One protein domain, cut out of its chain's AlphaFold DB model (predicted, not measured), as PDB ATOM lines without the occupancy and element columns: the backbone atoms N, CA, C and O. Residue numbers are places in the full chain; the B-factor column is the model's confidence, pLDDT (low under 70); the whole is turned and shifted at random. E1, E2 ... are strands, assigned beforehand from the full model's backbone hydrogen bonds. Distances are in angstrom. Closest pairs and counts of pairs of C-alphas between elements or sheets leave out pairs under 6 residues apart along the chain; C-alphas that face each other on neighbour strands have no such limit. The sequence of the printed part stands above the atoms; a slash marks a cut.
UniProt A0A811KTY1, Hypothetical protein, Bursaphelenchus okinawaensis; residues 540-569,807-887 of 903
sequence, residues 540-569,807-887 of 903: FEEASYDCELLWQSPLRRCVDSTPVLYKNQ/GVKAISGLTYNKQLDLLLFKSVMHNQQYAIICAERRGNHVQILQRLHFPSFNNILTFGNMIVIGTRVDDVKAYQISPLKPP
ATOM      1  N   PHE A 540       5.974 -18.864 -44.208       49.66
ATOM      2  CA  PHE A 540       5.716 -17.511 -43.702       49.66
ATOM      3  C   PHE A 540       5.468 -16.607 -44.926       49.66
ATOM      4  O   PHE A 540       6.242 -16.667 -45.885       49.66
ATOM      5  N   GLU A 541       4.369 -15.852 -44.949       53.53
ATOM      6  CA  GLU A 541       4.091 -14.896 -46.031       53.53
ATOM      7  C   GLU A 541       5.130 -13.754 -46.056       53.53
ATOM      8  O   GLU A 541       5.940 -13.616 -45.135       53.53
ATOM      9  N   GLU A 542       5.132 -12.955 -47.132       55.75
ATOM     10  CA  GLU A 542       6.023 -11.796 -47.299       55.75
ATOM     11  C   GLU A 542       6.045 -10.904 -46.042       55.75
ATOM     12  O   GLU A 542       5.009 -10.611 -45.440       55.75
ATOM     13  N   ALA A 543       7.243 -10.460 -45.643       61.34
ATOM     14  CA  ALA A 543       7.423  -9.602 -44.478       61.34
ATOM     15  C   ALA A 543       6.546  -8.338 -44.593       61.34
ATOM     16  O   ALA A 543       6.604  -7.615 -45.587       61.34
ATOM     17  N   SER A 544       5.747  -8.064 -43.561       72.56
ATOM     18  CA  SER A 544       4.859  -6.893 -43.463       72.56
ATOM     19  C   SER A 544       5.454  -5.775 -42.600       72.56
ATOM     20  O   SER A 544       5.113  -4.601 -42.759       72.56
ATOM     21  N   TYR A 545       6.391  -6.123 -41.721       83.19
ATOM     22  CA  TYR A 545       7.099  -5.211 -40.830       83.19
ATOM     23  C   TYR A 545       8.611  -5.439 -40.893       83.19
ATOM     24  O   TYR A 545       9.070  -6.566 -41.057       83.19
ATOM     25  N   ASP A 546       9.370  -4.366 -40.730       84.69
ATOM     26  CA  ASP A 546      10.810  -4.369 -40.503       84.69
ATOM     27  C   ASP A 546      11.101  -4.077 -39.024       84.69
ATOM     28  O   ASP A 546      10.301  -3.413 -38.351       84.69
ATOM     29  N   CYS A 547      12.224  -4.577 -38.513       89.94
ATOM     30  CA  CYS A 547      12.635  -4.414 -37.123       89.94
ATOM     31  C   CYS A 547      14.140  -4.129 -37.034       89.94
ATOM     32  O   CYS A 547      14.963  -5.006 -37.272       89.94
ATOM     33  N   GLU A 548      14.504  -2.912 -36.634       91.50
ATOM     34  CA  GLU A 548      15.898  -2.449 -36.617       91.50
ATOM     35  C   GLU A 548      16.386  -2.219 -35.182       91.50
ATOM     36  O   GLU A 548      15.668  -1.635 -34.373       91.50
ATOM     37  N   LEU A 549      17.606  -2.655 -34.844       93.38
ATOM     38  CA  LEU A 549      18.232  -2.337 -33.555       93.38
ATOM     39  C   LEU A 549      18.597  -0.846 -33.514       93.38
ATOM     40  O   LEU A 549      19.444  -0.400 -34.278       93.38
ATOM     41  N   LEU A 550      18.006  -0.093 -32.585       94.00
ATOM     42  CA  LEU A 550      18.322   1.324 -32.385       94.00
ATOM     43  C   LEU A 550      19.555   1.512 -31.504       94.00
ATOM     44  O   LEU A 550      20.458   2.277 -31.829       94.00
ATOM     45  N   TRP A 551      19.565   0.841 -30.355       95.25
ATOM     46  CA  TRP A 551      20.648   0.934 -29.387       95.25
ATOM     47  C   TRP A 551      20.650  -0.267 -28.445       95.25
ATOM     48  O   TRP A 551      19.648  -0.966 -28.260       95.25
ATOM     49  N   GLN A 552      21.800  -0.467 -27.811       94.12
ATOM     50  CA  GLN A 552      22.028  -1.446 -26.759       94.12
ATOM     51  C   GLN A 552      22.677  -0.737 -25.573       94.12
ATOM     52  O   GLN A 552      23.598   0.063 -25.740       94.12
ATOM     53  N   SER A 553      22.180  -1.013 -24.372       92.19
ATOM     54  CA  SER A 553      22.705  -0.457 -23.130       92.19
ATOM     55  C   SER A 553      23.187  -1.600 -22.239       92.19
ATOM     56  O   SER A 553      22.350  -2.390 -21.793       92.19
ATOM     57  N   PRO A 554      24.502  -1.719 -21.979       90.50
ATOM     58  CA  PRO A 554      25.027  -2.779 -21.131       90.50
ATOM     59  C   PRO A 554      24.639  -2.537 -19.671       90.50
ATOM     60  O   PRO A 554      24.658  -1.413 -19.176       90.50
ATOM     61  N   LEU A 555      24.311  -3.605 -18.973       89.94
ATOM     62  CA  LEU A 555      24.256  -3.783 -17.526       89.94
ATOM     63  C   LEU A 555      25.377  -4.775 -17.143       89.94
ATOM     64  O   LEU A 555      26.391  -4.838 -17.831       89.94
ATOM     65  N   ARG A 556      25.298  -5.459 -15.995       83.69
ATOM     66  CA  ARG A 556      26.383  -6.337 -15.509       83.69
ATOM     67  C   ARG A 556      26.010  -7.810 -15.443       83.69
ATOM     68  O   ARG A 556      26.902  -8.645 -15.335       83.69
ATOM     69  N   ARG A 557      24.718  -8.125 -15.402       86.00
ATOM     70  CA  ARG A 557      24.174  -9.490 -15.412       86.00
ATOM     71  C   ARG A 557      22.786  -9.503 -16.047       86.00
ATOM     72  O   ARG A 557      22.244  -8.456 -16.384       86.00
ATOM     73  N   CYS A 558      22.206 -10.700 -16.128       86.50
ATOM     74  CA  CYS A 558      20.836 -10.970 -16.543       86.50
ATOM     75  C   CYS A 558      19.842  -9.882 -16.094       86.50
ATOM     76  O   CYS A 558      19.690  -9.592 -14.899       86.50
ATOM     77  N   VAL A 559      19.149  -9.317 -17.078       88.88
ATOM     78  CA  VAL A 559      18.063  -8.348 -16.935       88.88
ATOM     79  C   VAL A 559      16.759  -9.117 -17.043       88.88
ATOM     80  O   VAL A 559      16.074  -9.082 -18.065       88.88
ATOM     81  N   ASP A 560      16.432  -9.874 -15.997       82.69
ATOM     82  CA  ASP A 560      15.197 -10.650 -16.022       82.69
ATOM     83  C   ASP A 560      13.977  -9.760 -15.791       82.69
ATOM     84  O   ASP A 560      12.902 -10.104 -16.236       82.69
ATOM     85  N   SER A 561      14.112  -8.590 -15.164       87.94
ATOM     86  CA  SER A 561      12.996  -7.660 -14.952       87.94
ATOM     87  C   SER A 561      12.444  -7.057 -16.257       87.94
ATOM     88  O   SER A 561      13.171  -6.866 -17.231       87.94
ATOM     89  N   THR A 562      11.156  -6.687 -16.277       91.06
ATOM     90  CA  THR A 562      10.595  -5.902 -17.394       91.06
ATOM     91  C   THR A 562      11.134  -4.466 -17.314       91.06
ATOM     92  O   THR A 562      10.888  -3.811 -16.294       91.06
ATOM     93  N   PRO A 563      11.809  -3.931 -18.354       93.94
ATOM     94  CA  PRO A 563      12.146  -2.513 -18.407       93.94
ATOM     95  C   PRO A 563      10.881  -1.656 -18.359       93.94
ATOM     96  O   PRO A 563       9.860  -2.001 -18.951       93.94
ATOM     97  N   VAL A 564      10.934  -0.515 -17.686       94.38
ATOM     98  CA  VAL A 564       9.762   0.357 -17.516       94.38
ATOM     99  C   VAL A 564      10.031   1.752 -18.049       94.38
ATOM    100  O   VAL A 564      11.122   2.294 -17.891       94.38
ATOM    101  N   LEU A 565       9.019   2.353 -18.667       92.50
ATOM    102  CA  LEU A 565       9.100   3.688 -19.245       92.50
ATOM    103  C   LEU A 565       8.401   4.716 -18.356       92.50
ATOM    104  O   LEU A 565       7.260   4.530 -17.932       92.50
ATOM    105  N   TYR A 566       9.041   5.866 -18.176       93.38
ATOM    106  CA  TYR A 566       8.394   7.075 -17.694       93.38
ATOM    107  C   TYR A 566       8.807   8.278 -18.540       93.38
ATOM    108  O   TYR A 566       9.960   8.713 -18.527       93.38
ATOM    109  N   LYS A 567       7.833   8.849 -19.258       89.56
ATOM    110  CA  LYS A 567       8.060   9.887 -20.275       89.56
ATOM    111  C   LYS A 567       9.045   9.386 -21.338       89.56
ATOM    112  O   LYS A 567       8.677   8.511 -22.102       89.56
ATOM    113  N   ASN A 568      10.267   9.918 -21.356       90.88
ATOM    114  CA  ASN A 568      11.331   9.535 -22.287       90.88
ATOM    115  C   ASN A 568      12.482   8.783 -21.597       90.88
ATOM    116  O   ASN A 568      13.575   8.711 -22.147       90.88
ATOM    117  N   GLN A 569      12.276   8.307 -20.362       94.25
ATOM    118  CA  GLN A 569      13.292   7.610 -19.572       94.25
ATOM    119  C   GLN A 569      12.875   6.164 -19.334       94.25
ATOM    120  O   GLN A 569      11.785   5.898 -18.829       94.25
ATOM    121  N   GLY A 807       4.081 -23.286 -36.136       56.00
ATOM    122  CA  GLY A 807       5.492 -23.059 -36.494       56.00
ATOM    123  C   GLY A 807       6.278 -22.143 -35.546       56.00
ATOM    124  O   GLY A 807       7.416 -21.784 -35.852       56.00
ATOM    125  N   VAL A 808       5.690 -21.754 -34.411       65.62
ATOM    126  CA  VAL A 808       6.263 -20.794 -33.458       65.62
ATOM    127  C   VAL A 808       5.942 -21.244 -32.029       65.62
ATOM    128  O   VAL A 808       4.775 -21.297 -31.651       65.62
ATOM    129  N   LYS A 809       6.964 -21.527 -31.210       72.62
ATOM    130  CA  LYS A 809       6.796 -21.883 -29.791       72.62
ATOM    131  C   LYS A 809       6.882 -20.660 -28.894       72.62
ATOM    132  O   LYS A 809       7.959 -20.293 -28.416       72.62
ATOM    133  N   ALA A 810       5.732 -20.040 -28.656       73.19
ATOM    134  CA  ALA A 810       5.619 -18.913 -27.748       73.19
ATOM    135  C   ALA A 810       6.112 -19.284 -26.336       73.19
ATOM    136  O   ALA A 810       5.699 -20.292 -25.767       73.19
ATOM    137  N   ILE A 811       7.013 -18.471 -25.781       72.94
ATOM    138  CA  ILE A 811       7.615 -18.713 -24.462       72.94
ATOM    139  C   ILE A 811       7.122 -17.727 -23.411       72.94
ATOM    140  O   ILE A 811       6.825 -18.126 -22.287       72.94
ATOM    141  N   SER A 812       7.060 -16.437 -23.749       80.81
ATOM    142  CA  SER A 812       6.744 -15.392 -22.782       80.81
ATOM    143  C   SER A 812       6.577 -14.011 -23.417       80.81
ATOM    144  O   SER A 812       6.740 -13.812 -24.623       80.81
ATOM    145  N   GLY A 813       6.293 -13.024 -22.571       80.25
ATOM    146  CA  GLY A 813       6.437 -11.614 -22.897       80.25
ATOM    147  C   GLY A 813       5.305 -11.031 -23.734       80.25
ATOM    148  O   GLY A 813       5.509 -10.010 -24.395       80.25
ATOM    149  N   LEU A 814       4.128 -11.664 -23.695       88.44
ATOM    150  CA  LEU A 814       2.931 -11.213 -24.400       88.44
ATOM    151  C   LEU A 814       2.609  -9.756 -24.047       88.44
ATOM    152  O   LEU A 814       2.245  -9.440 -22.915       88.44
ATOM    153  N   THR A 815       2.712  -8.875 -25.035       91.12
ATOM    154  CA  THR A 815       2.480  -7.437 -24.898       91.12
ATOM    155  C   THR A 815       1.727  -6.902 -26.108       91.12
ATOM    156  O   THR A 815       1.992  -7.291 -27.239       91.12
ATOM    157  N   TYR A 816       0.817  -5.959 -25.890       91.94
ATOM    158  CA  TYR A 816       0.093  -5.269 -26.946       91.94
ATOM    159  C   TYR A 816       0.780  -3.945 -27.290       91.94
ATOM    160  O   TYR A 816       0.893  -3.050 -26.446       91.94
ATOM    161  N   ASN A 817       1.219  -3.796 -28.539       92.00
ATOM    162  CA  ASN A 817       1.643  -2.511 -29.078       92.00
ATOM    163  C   ASN A 817       0.421  -1.772 -29.643       92.00
ATOM    164  O   ASN A 817      -0.037  -2.039 -30.754       92.00
ATOM    165  N   LYS A 818      -0.084  -0.795 -28.883       89.44
ATOM    166  CA  LYS A 818      -1.269  -0.007 -29.254       89.44
ATOM    167  C   LYS A 818      -1.087   0.836 -30.521       89.44
ATOM    168  O   LYS A 818      -2.065   1.081 -31.217       89.44
ATOM    169  N   GLN A 819       0.125   1.314 -30.799       89.19
ATOM    170  CA  GLN A 819       0.388   2.191 -31.943       89.19
ATOM    171  C   GLN A 819       0.318   1.424 -33.269       89.19
ATOM    172  O   GLN A 819      -0.148   1.970 -34.266       89.19
ATOM    173  N   LEU A 820       0.765   0.165 -33.260       88.31
ATOM    174  CA  LEU A 820       0.776  -0.720 -34.427       88.31
ATOM    175  C   LEU A 820      -0.428  -1.680 -34.481       88.31
ATOM    176  O   LEU A 820      -0.608  -2.349 -35.489       88.31
ATOM    177  N   ASP A 821      -1.242  -1.739 -33.420       88.62
ATOM    178  CA  ASP A 821      -2.307  -2.737 -33.191       88.62
ATOM    179  C   ASP A 821      -1.811  -4.198 -33.292       88.62
ATOM    180  O   ASP A 821      -2.527  -5.077 -33.771       88.62
ATOM    181  N   LEU A 822      -0.591  -4.459 -32.803       89.62
ATOM    182  CA  LEU A 822       0.065  -5.773 -32.841       89.62
ATOM    183  C   LEU A 822       0.172  -6.409 -31.455       89.62
ATOM    184  O   LEU A 822       0.490  -5.738 -30.468       89.62
ATOM    185  N   LEU A 823      -0.010  -7.725 -31.399       90.06
ATOM    186  CA  LEU A 823       0.446  -8.552 -30.287       90.06
ATOM    187  C   LEU A 823       1.910  -8.909 -30.515       90.06
ATOM    188  O   LEU A 823       2.280  -9.344 -31.599       90.06
ATOM    189  N   LEU A 824       2.735  -8.726 -29.494       91.31
ATOM    190  CA  LEU A 824       4.153  -9.048 -29.498       91.31
ATOM    191  C   LEU A 824       4.426 -10.097 -28.435       91.31
ATOM    192  O   LEU A 824       3.965  -9.962 -27.303       91.31
ATOM    193  N   PHE A 825       5.201 -11.114 -28.772       88.56
ATOM    194  CA  PHE A 825       5.642 -12.115 -27.809       88.56
ATOM    195  C   PHE A 825       6.979 -12.705 -28.228       88.56
ATOM    196  O   PHE A 825       7.403 -12.614 -29.382       88.56
ATOM    197  N   LYS A 826       7.674 -13.291 -27.260       86.62
ATOM    198  CA  LYS A 826       8.936 -13.982 -27.484       86.62
ATOM    199  C   LYS A 826       8.629 -15.436 -27.814       86.62
ATOM    200  O   LYS A 826       7.793 -16.060 -27.157       86.62
ATOM    201  N   SER A 827       9.315 -15.971 -28.811       78.50
ATOM    202  CA  SER A 827       9.212 -17.368 -29.224       78.50
ATOM    203  C   SER A 827      10.579 -18.019 -29.307       78.50
ATOM    204  O   SER A 827      11.577 -17.349 -29.568       78.50
ATOM    205  N   VAL A 828      10.600 -19.336 -29.150       69.94
ATOM    206  CA  VAL A 828      11.703 -20.201 -29.574       69.94
ATOM    207  C   VAL A 828      11.386 -20.714 -30.980       69.94
ATOM    208  O   VAL A 828      10.272 -21.178 -31.233       69.94
ATOM    209  N   MET A 829      12.328 -20.570 -31.911       59.25
ATOM    210  CA  MET A 829      12.236 -21.105 -33.276       59.25
ATOM    211  C   MET A 829      12.899 -22.490 -33.359       59.25
ATOM    212  O   MET A 829      13.718 -22.833 -32.505       59.25
ATOM    213  N   HIS A 830      12.603 -23.266 -34.407       44.78
ATOM    214  CA  HIS A 830      13.381 -24.466 -34.750       44.78
ATOM    215  C   HIS A 830      14.867 -24.061 -34.898       44.78
ATOM    216  O   HIS A 830      15.154 -23.131 -35.655       44.78
ATOM    217  N   ASN A 831      15.772 -24.687 -34.130       45.59
ATOM    218  CA  ASN A 831      17.191 -24.327 -33.882       45.59
ATOM    219  C   ASN A 831      17.455 -23.417 -32.662       45.59
ATOM    220  O   ASN A 831      18.506 -22.786 -32.603       45.59
ATOM    221  N   GLN A 832      16.500 -23.275 -31.737       50.00
ATOM    222  CA  GLN A 832      16.606 -22.479 -30.497       50.00
ATOM    223  C   GLN A 832      17.059 -21.023 -30.633       50.00
ATOM    224  O   GLN A 832      17.392 -20.351 -29.655       50.00
ATOM    225  N   GLN A 833      16.960 -20.476 -31.838       58.47
ATOM    226  CA  GLN A 833      17.022 -19.041 -32.021       58.47
ATOM    227  C   GLN A 833      15.746 -18.438 -31.452       58.47
ATOM    228  O   GLN A 833      14.631 -18.799 -31.840       58.47
ATOM    229  N   TYR A 834      15.911 -17.521 -30.510       77.06
ATOM    230  CA  TYR A 834      14.783 -16.790 -29.973       77.06
ATOM    231  C   TYR A 834      14.347 -15.747 -30.991       77.06
ATOM    232  O   TYR A 834      15.152 -15.245 -31.776       77.06
ATOM    233  N   ALA A 835      13.075 -15.395 -30.983       82.38
ATOM    234  CA  ALA A 835      12.552 -14.368 -31.856       82.38
ATOM    235  C   ALA A 835      11.508 -13.522 -31.146       82.38
ATOM    236  O   ALA A 835      10.783 -14.002 -30.275       82.38
ATOM    237  N   ILE A 836      11.414 -12.264 -31.559       87.88
ATOM    238  CA  ILE A 836      10.227 -11.446 -31.340       87.88
ATOM    239  C   ILE A 836       9.281 -11.753 -32.482       87.88
ATOM    240  O   ILE A 836       9.625 -11.570 -33.651       87.88
ATOM    241  N   ILE A 837       8.098 -12.219 -32.129       86.81
ATOM    242  CA  ILE A 837       7.024 -12.499 -33.061       86.81
ATOM    243  C   ILE A 837       5.987 -11.402 -32.908       86.81
ATOM    244  O   ILE A 837       5.676 -10.991 -31.786       86.81
ATOM    245  N   CYS A 838       5.459 -10.940 -34.034       88.00
ATOM    246  CA  CYS A 838       4.235 -10.162 -34.050       88.00
ATOM    247  C   CYS A 838       3.084 -10.985 -34.618       88.00
ATOM    248  O   CYS A 838       3.270 -11.771 -35.549       88.00
ATOM    249  N   ALA A 839       1.904 -10.798 -34.039       84.69
ATOM    250  CA  ALA A 839       0.648 -11.338 -34.527       84.69
ATOM    251  C   ALA A 839      -0.383 -10.213 -34.628       84.69
ATOM    252  O   ALA A 839      -0.498  -9.366 -33.731       84.69
ATOM    253  N   GLU A 840      -1.136 -10.197 -35.722       80.75
ATOM    254  CA  GLU A 840      -2.263  -9.283 -35.872       80.75
ATOM    255  C   GLU A 840      -3.428  -9.705 -34.976       80.75
ATOM    256  O   GLU A 840      -3.780 -10.873 -34.869       80.75
ATOM    257  N   ARG A 841      -4.095  -8.735 -34.351       80.00
ATOM    258  CA  ARG A 841      -5.209  -9.016 -33.429       80.00
ATOM    259  C   ARG A 841      -6.511  -9.432 -34.132       80.00
ATOM    260  O   ARG A 841      -7.418  -9.971 -33.496       80.00
ATOM    261  N   ARG A 842      -6.649  -9.083 -35.417       69.38
ATOM    262  CA  ARG A 842      -7.860  -9.267 -36.243       69.38
ATOM    263  C   ARG A 842      -7.596 -10.060 -37.531       69.38
ATOM    264  O   ARG A 842      -8.450 -10.058 -38.414       69.38
ATOM    265  N   GLY A 843      -6.436 -10.699 -37.637       62.25
ATOM    266  CA  GLY A 843      -6.000 -11.443 -38.813       62.25
ATOM    267  C   GLY A 843      -5.226 -12.689 -38.401       62.25
ATOM    268  O   GLY A 843      -4.847 -12.833 -37.245       62.25
ATOM    269  N   ASN A 844      -4.972 -13.576 -39.360       57.12
ATOM    270  CA  ASN A 844      -4.215 -14.810 -39.125       57.12
ATOM    271  C   ASN A 844      -2.717 -14.636 -39.434       57.12
ATOM    272  O   ASN A 844      -1.994 -15.620 -39.584       57.12
ATOM    273  N   HIS A 845      -2.256 -13.391 -39.591       68.19
ATOM    274  CA  HIS A 845      -0.891 -13.093 -40.000       68.19
ATOM    275  C   HIS A 845       0.032 -13.034 -38.782       68.19
ATOM    276  O   HIS A 845      -0.178 -12.261 -37.842       68.19
ATOM    277  N   VAL A 846       1.072 -13.864 -38.830       76.44
ATOM    278  CA  VAL A 846       2.127 -13.960 -37.823       76.44
ATOM    279  C   VAL A 846       3.465 -13.793 -38.531       76.44
ATOM    280  O   VAL A 846       3.725 -14.454 -39.536       76.44
ATOM    281  N   GLN A 847       4.322 -12.921 -38.005       81.62
ATOM    282  CA  GLN A 847       5.619 -12.618 -38.602       81.62
ATOM    283  C   GLN A 847       6.725 -12.583 -37.544       81.62
ATOM    284  O   GLN A 847       6.572 -12.002 -36.467       81.62
ATOM    285  N   ILE A 848       7.880 -13.152 -37.889       82.88
ATOM    286  CA  ILE A 848       9.136 -12.954 -37.162       82.88
ATOM    287  C   ILE A 848       9.612 -11.517 -37.403       82.88
ATOM    288  O   ILE A 848       9.932 -11.158 -38.535       82.88
ATOM    289  N   LEU A 849       9.671 -10.707 -36.346       84.94
ATOM    290  CA  LEU A 849      10.213  -9.349 -36.411       84.94
ATOM    291  C   LEU A 849      11.734  -9.359 -36.322       84.94
ATOM    292  O   LEU A 849      12.408  -8.784 -37.163       84.94
ATOM    293  N   GLN A 850      12.275 -10.009 -35.293       83.88
ATOM    294  CA  GLN A 850      13.699  -9.949 -34.991       83.88
ATOM    295  C   GLN A 850      14.154 -11.234 -34.315       83.88
ATOM    296  O   GLN A 850      13.525 -11.685 -33.359       83.88
ATOM    297  N   ARG A 851      15.280 -11.790 -34.767       82.69
ATOM    298  CA  ARG A 851      15.960 -12.886 -34.067       82.69
ATOM    299  C   ARG A 851      16.788 -12.330 -32.910       82.69
ATOM    300  O   ARG A 851      17.435 -11.288 -33.033       82.69
ATOM    301  N   LEU A 852      16.733 -13.020 -31.782       73.25
ATOM    302  CA  LEU A 852      17.301 -12.628 -30.504       73.25
ATOM    303  C   LEU A 852      18.281 -13.684 -29.998       73.25
ATOM    304  O   LEU A 852      18.100 -14.883 -30.207       73.25
ATOM    305  N   HIS A 853      19.259 -13.217 -29.229       71.12
ATOM    306  CA  HIS A 853      20.161 -14.056 -28.451       71.12
ATOM    307  C   HIS A 853      19.807 -13.902 -26.969       71.12
ATOM    308  O   HIS A 853      19.901 -12.801 -26.429       71.12
ATOM    309  N   PHE A 854      19.358 -14.994 -26.344       69.94
ATOM    310  CA  PHE A 854      19.046 -15.093 -24.911       69.94
ATOM    311  C   PHE A 854      18.157 -13.962 -24.341       69.94
ATOM    312  O   PHE A 854      18.567 -13.264 -23.410       69.94
ATOM    313  N   PRO A 855      16.932 -13.736 -24.853       78.44
ATOM    314  CA  PRO A 855      16.032 -12.761 -24.247       78.44
ATOM    315  C   PRO A 855      15.607 -13.161 -22.831       78.44
ATOM    316  O   PRO A 855      15.489 -14.341 -22.508       78.44
ATOM    317  N   SER A 856      15.320 -12.160 -21.999       80.62
ATOM    318  CA  SER A 856      14.637 -12.343 -20.709       80.62
ATOM    319  C   SER A 856      13.255 -12.975 -20.878       80.62
ATOM    320  O   SER A 856      12.613 -12.798 -21.918       80.62
ATOM    321  N   PHE A 857      12.749 -13.640 -19.837       74.06
ATOM    322  CA  PHE A 857      11.414 -14.243 -19.879       74.06
ATOM    323  C   PHE A 857      10.287 -13.265 -19.522       74.06
ATOM    324  O   PHE A 857       9.122 -13.581 -19.726       74.06
ATOM    325  N   ASN A 858      10.592 -12.057 -19.058       81.25
ATOM    326  CA  ASN A 858       9.574 -11.057 -18.736       81.25
ATOM    327  C   ASN A 858       9.028 -10.304 -19.966       81.25
ATOM    328  O   ASN A 858       9.370 -10.603 -21.113       81.25
ATOM    329  N   ASN A 859       8.137  -9.336 -19.731       85.88
ATOM    330  CA  ASN A 859       7.417  -8.613 -20.779       85.88
ATOM    331  C   ASN A 859       8.310  -7.746 -21.675       85.88
ATOM    332  O   ASN A 859       9.462  -7.441 -21.362       85.88
ATOM    333  N   ILE A 860       7.757  -7.380 -22.830       91.69
ATOM    334  CA  ILE A 860       8.366  -6.459 -23.787       91.69
ATOM    335  C   ILE A 860       7.873  -5.055 -23.434       91.69
ATOM    336  O   ILE A 860       6.672  -4.827 -23.320       91.69
ATOM    337  N   LEU A 861       8.772  -4.089 -23.264       93.62
ATOM    338  CA  LEU A 861       8.364  -2.692 -23.124       93.62
ATOM    339  C   LEU A 861       8.034  -2.127 -24.510       93.62
ATOM    340  O   LEU A 861       8.810  -2.316 -25.439       93.62
ATOM    341  N   THR A 862       6.922  -1.403 -24.654       93.06
ATOM    342  CA  THR A 862       6.552  -0.715 -25.903       93.06
ATOM    343  C   THR A 862       6.526   0.805 -25.702       93.06
ATOM    344  O   THR A 862       6.043   1.304 -24.684       93.06
ATOM    345  N   PHE A 863       7.053   1.560 -26.669       91.50
ATOM    346  CA  PHE A 863       7.020   3.024 -26.707       91.50
ATOM    347  C   PHE A 863       6.831   3.518 -28.144       91.50
ATOM    348  O   PHE A 863       7.771   3.569 -28.936       91.50
ATOM    349  N   GLY A 864       5.590   3.864 -28.497       89.75
ATOM    350  CA  GLY A 864       5.234   4.110 -29.892       89.75
ATOM    351  C   GLY A 864       5.542   2.869 -30.732       89.75
ATOM    352  O   GLY A 864       5.049   1.780 -30.445       89.75
ATOM    353  N   ASN A 865       6.407   3.031 -31.726       92.12
ATOM    354  CA  ASN A 865       6.862   1.939 -32.580       92.12
ATOM    355  C   ASN A 865       8.164   1.277 -32.085       92.12
ATOM    356  O   ASN A 865       8.629   0.318 -32.695       92.12
ATOM    357  N   MET A 866       8.757   1.779 -30.999       93.81
ATOM    358  CA  MET A 866       9.939   1.192 -30.381       93.81
ATOM    359  C   MET A 866       9.533   0.108 -29.382       93.81
ATOM    360  O   MET A 866       8.547   0.247 -28.652       93.81
ATOM    361  N   ILE A 867      10.323  -0.953 -29.315       95.31
ATOM    362  CA  ILE A 867      10.222  -2.001 -28.308       95.31
ATOM    363  C   ILE A 867      11.544  -2.136 -27.571       95.31
ATOM    364  O   ILE A 867      12.600  -1.964 -28.169       95.31
ATOM    365  N   VAL A 868      11.498  -2.446 -26.281       94.62
ATOM    366  CA  VAL A 868      12.695  -2.602 -25.454       94.62
ATOM    367  C   VAL A 868      12.620  -3.898 -24.665       94.62
ATOM    368  O   VAL A 868      11.595  -4.218 -24.058       94.62
ATOM    369  N   ILE A 869      13.715  -4.650 -24.681       93.12
ATOM    370  CA  ILE A 869      13.824  -5.962 -24.045       93.12
ATOM    371  C   ILE A 869      15.107  -6.059 -23.219       93.12
ATOM    372  O   ILE A 869      16.155  -5.576 -23.636       93.12
ATOM    373  N   GLY A 870      15.030  -6.704 -22.055       90.00
ATOM    374  CA  GLY A 870      16.212  -7.167 -21.326       90.00
ATOM    375  C   GLY A 870      16.703  -8.513 -21.859       90.00
ATOM    376  O   GLY A 870      15.896  -9.308 -22.362       90.00
ATOM    377  N   THR A 871      17.995  -8.792 -21.725       85.00
ATOM    378  CA  THR A 871      18.605 -10.086 -22.066       85.00
ATOM    379  C   THR A 871      19.087 -10.823 -20.821       85.00
ATOM    380  O   THR A 871      19.303 -10.240 -19.759       85.00
ATOM    381  N   ARG A 872      19.252 -12.142 -20.941       80.06
ATOM    382  CA  ARG A 872      19.806 -12.995 -19.881       80.06
ATOM    383  C   ARG A 872      21.329 -12.952 -19.802       80.06
ATOM    384  O   ARG A 872      21.890 -13.578 -18.908       80.06
ATOM    385  N   VAL A 873      21.971 -12.220 -20.710       78.31
ATOM    386  CA  VAL A 873      23.413 -11.989 -20.699       78.31
ATOM    387  C   VAL A 873      23.686 -10.858 -19.714       78.31
ATOM    388  O   VAL A 873      23.927 -11.105 -18.531       78.31
ATOM    389  N   ASP A 874      23.559  -9.619 -20.173       83.12
ATOM    390  CA  ASP A 874      23.934  -8.455 -19.391       83.12
ATOM    391  C   ASP A 874      23.431  -7.139 -19.982       83.12
ATOM    392  O   ASP A 874      23.996  -6.115 -19.649       83.12
ATOM    393  N   ASP A 875      22.404  -7.090 -20.837       88.38
ATOM    394  CA  ASP A 875      22.034  -5.832 -21.501       88.38
ATOM    395  C   ASP A 875      20.527  -5.607 -21.685       88.38
ATOM    396  O   ASP A 875      19.674  -6.464 -21.430       88.38
ATOM    397  N   VAL A 876      20.206  -4.390 -22.122       93.12
ATOM    398  CA  VAL A 876      18.898  -4.014 -22.653       93.12
ATOM    399  C   VAL A 876      19.061  -3.559 -24.096       93.12
ATOM    400  O   VAL A 876      19.932  -2.741 -24.396       93.12
ATOM    401  N   LYS A 877      18.187  -4.045 -24.977       93.75
ATOM    402  CA  LYS A 877      18.170  -3.715 -26.408       93.75
ATOM    403  C   LYS A 877      16.862  -3.043 -26.782       93.75
ATOM    404  O   LYS A 877      15.794  -3.506 -26.373       93.75
ATOM    405  N   ALA A 878      16.949  -1.976 -27.569       95.12
ATOM    406  CA  ALA A 878      15.793  -1.302 -28.140       95.12
ATOM    407  C   ALA A 878      15.748  -1.481 -29.652       95.12
ATOM    408  O   ALA A 878      16.748  -1.270 -30.337       95.12
ATOM    409  N   TYR A 879      14.572  -1.825 -30.162       94.75
ATOM    410  CA  TYR A 879      14.321  -2.027 -31.581       94.75
ATOM    411  C   TYR A 879      13.196  -1.122 -32.068       94.75
ATOM    412  O   TYR A 879      12.238  -0.869 -31.341       94.75
ATOM    413  N   GLN A 880      13.285  -0.669 -33.309       94.19
ATOM    414  CA  GLN A 880      12.267   0.101 -34.006       94.19
ATOM    415  C   GLN A 880      11.487  -0.813 -34.946       94.19
ATOM    416  O   GLN A 880      12.082  -1.420 -35.828       94.19
ATOM    417  N   ILE A 881      10.162  -0.862 -34.807       93.50
ATOM    418  CA  ILE A 881       9.286  -1.581 -35.739       93.50
ATOM    419  C   ILE A 881       8.722  -0.594 -36.768       93.50
ATOM    420  O   ILE A 881       8.188   0.461 -36.408       93.50
ATOM    421  N   SER A 882       8.796  -0.928 -38.054       88.50
ATOM    422  CA  SER A 882       8.272  -0.090 -39.142       88.50
ATOM    423  C   SER A 882       7.487  -0.927 -40.154       88.50
ATOM    424  O   SER A 882       7.985  -1.966 -40.568       88.50
ATOM    425  N   PRO A 883       6.289  -0.512 -40.607       83.38
ATOM    426  CA  PRO A 883       5.602  -1.199 -41.702       83.38
ATOM    427  C   PRO A 883       6.435  -1.153 -42.989       83.38
ATOM    428  O   PRO A 883       6.936  -0.087 -43.366       83.38
ATOM    429  N   LEU A 884       6.550  -2.278 -43.694       76.38
ATOM    430  CA  LEU A 884       7.196  -2.326 -45.004       76.38
ATOM    431  C   LEU A 884       6.307  -1.601 -46.026       76.38
ATOM    432  O   LEU A 884       5.118  -1.883 -46.170       76.38
ATOM    433  N   LYS A 885       6.858  -0.599 -46.730       56.19
ATOM    434  CA  LYS A 885       6.117   0.100 -47.795       56.19
ATOM    435  C   LYS A 885       5.817  -0.903 -48.918       56.19
ATOM    436  O   LYS A 885       6.750  -1.579 -49.348       56.19
ATOM    437  N   PRO A 886       4.582  -0.966 -49.456       45.72
ATOM    438  CA  PRO A 886       4.272  -1.894 -50.538       45.72
ATOM    439  C   PRO A 886       5.178  -1.614 -51.751       45.72
ATOM    440  O   PRO A 886       5.441  -0.438 -52.053       45.72
ATOM    441  N   PRO A 887       5.660  -2.647 -52.465       36.25
ATOM    442  CA  PRO A 887       6.530  -2.449 -53.614       36.25
ATOM    443  C   PRO A 887       5.827  -1.595 -54.678       36.25
ATOM    444  O   PRO A 887       4.680  -1.830 -55.070       36.25
TER     445      PRO A 887
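Overview. This is residues 540 to 569 and 807 to 887 of the 903 residues of the protein "Hypothetical protein" of Bursaphelenchus okinawaensis (UniProt A0A811KTY1). Two strongly twisted four-stranded sheets lie face to face as a sandwich, with the strands of the one crossing those of the other at 42 degrees. The long strands E1 and E9 run side by side along the longest axis and, with E8 and E7, make one sheet; E3 to E6 make the other, and the short strand E2 lies near the E7 edge. The printed part has 111 residues, with no named helix and nine named strands, E1 to E9 in order along the chain. Both sheets are antiparallel, in the orders E1, E9, E8, E7 and E3, E4, E5, E6, and the class is all strand. The whole is compact, with a radius of gyration of the C-alphas of 13.5 A and spans of 41 by 35 by 23 A.

Arrangement. In one sheet, E1, residues 545 to 554, is an edge strand antiparallel to E9, residues 875 to 883, at 160 degrees; N 548 and O 880 are 3.0 A apart, within hydrogen-bond range. E9 is antiparallel to E8, residues 866 to 870, with N 867 and O 879 at 2.8 A. E8 forms a hairpin with E7, residues 861 to 863, the other edge strand, with N 861 and O 868 at 2.9 A. E7, E8 and E9 are a meander, each strand the antiparallel neighbour of the one before. The second sheet is also a meander: E3, residues 809 to 817, E4, residues 822 to 828, E5, residues 834 to 840, and E6, residues 846 to 852. Its pairs within hydrogen-bond range include N 815 and O 824 at 2.8 A, N 825 and O 837 at 3.1 A, and N 836 and O 850 at 2.8 A. The facing parts of the two sheets are 10.2 A centre to centre. Between the two sheets, E1 and E6 have 6 pairs of C-alphas within 8 A, the closest being those of Cys 547 and Leu 849, 5.5 A apart. E2, residues 564 to 566, pairs with no named strand; its closest C-alpha to E7 is Val 564 to Leu 861, 6.5 A.

Along the chain. E1 begins at C-alpha 545 (7.099, -5.211, -40.830) and is 26.7 A long; E9 is 26.4 A and ends at C-alpha 883 (5.602, -1.199, -41.702). E3, 20.1 A, bends by 80 degrees at residue 812. E4 is 18.8 A, E5 19.5 A, E6 16.9 A and E8 13.8 A, while E2 and E7 are 6.9 A each.

Size, cuts and confidence. The C-alphas farthest apart are those of Arg 556 and Pro 887, 43.1 A. Residues 570 to 806 are not printed, and C-alphas 569 and 807 are 35.9 A apart across this cut. No link printed whole is long. The mean pLDDT of the printed part is 81.4; residues 540 to 543, 807 to 808, 828 to 833, 842 to 845, 854 and 885 to 887 are under 70.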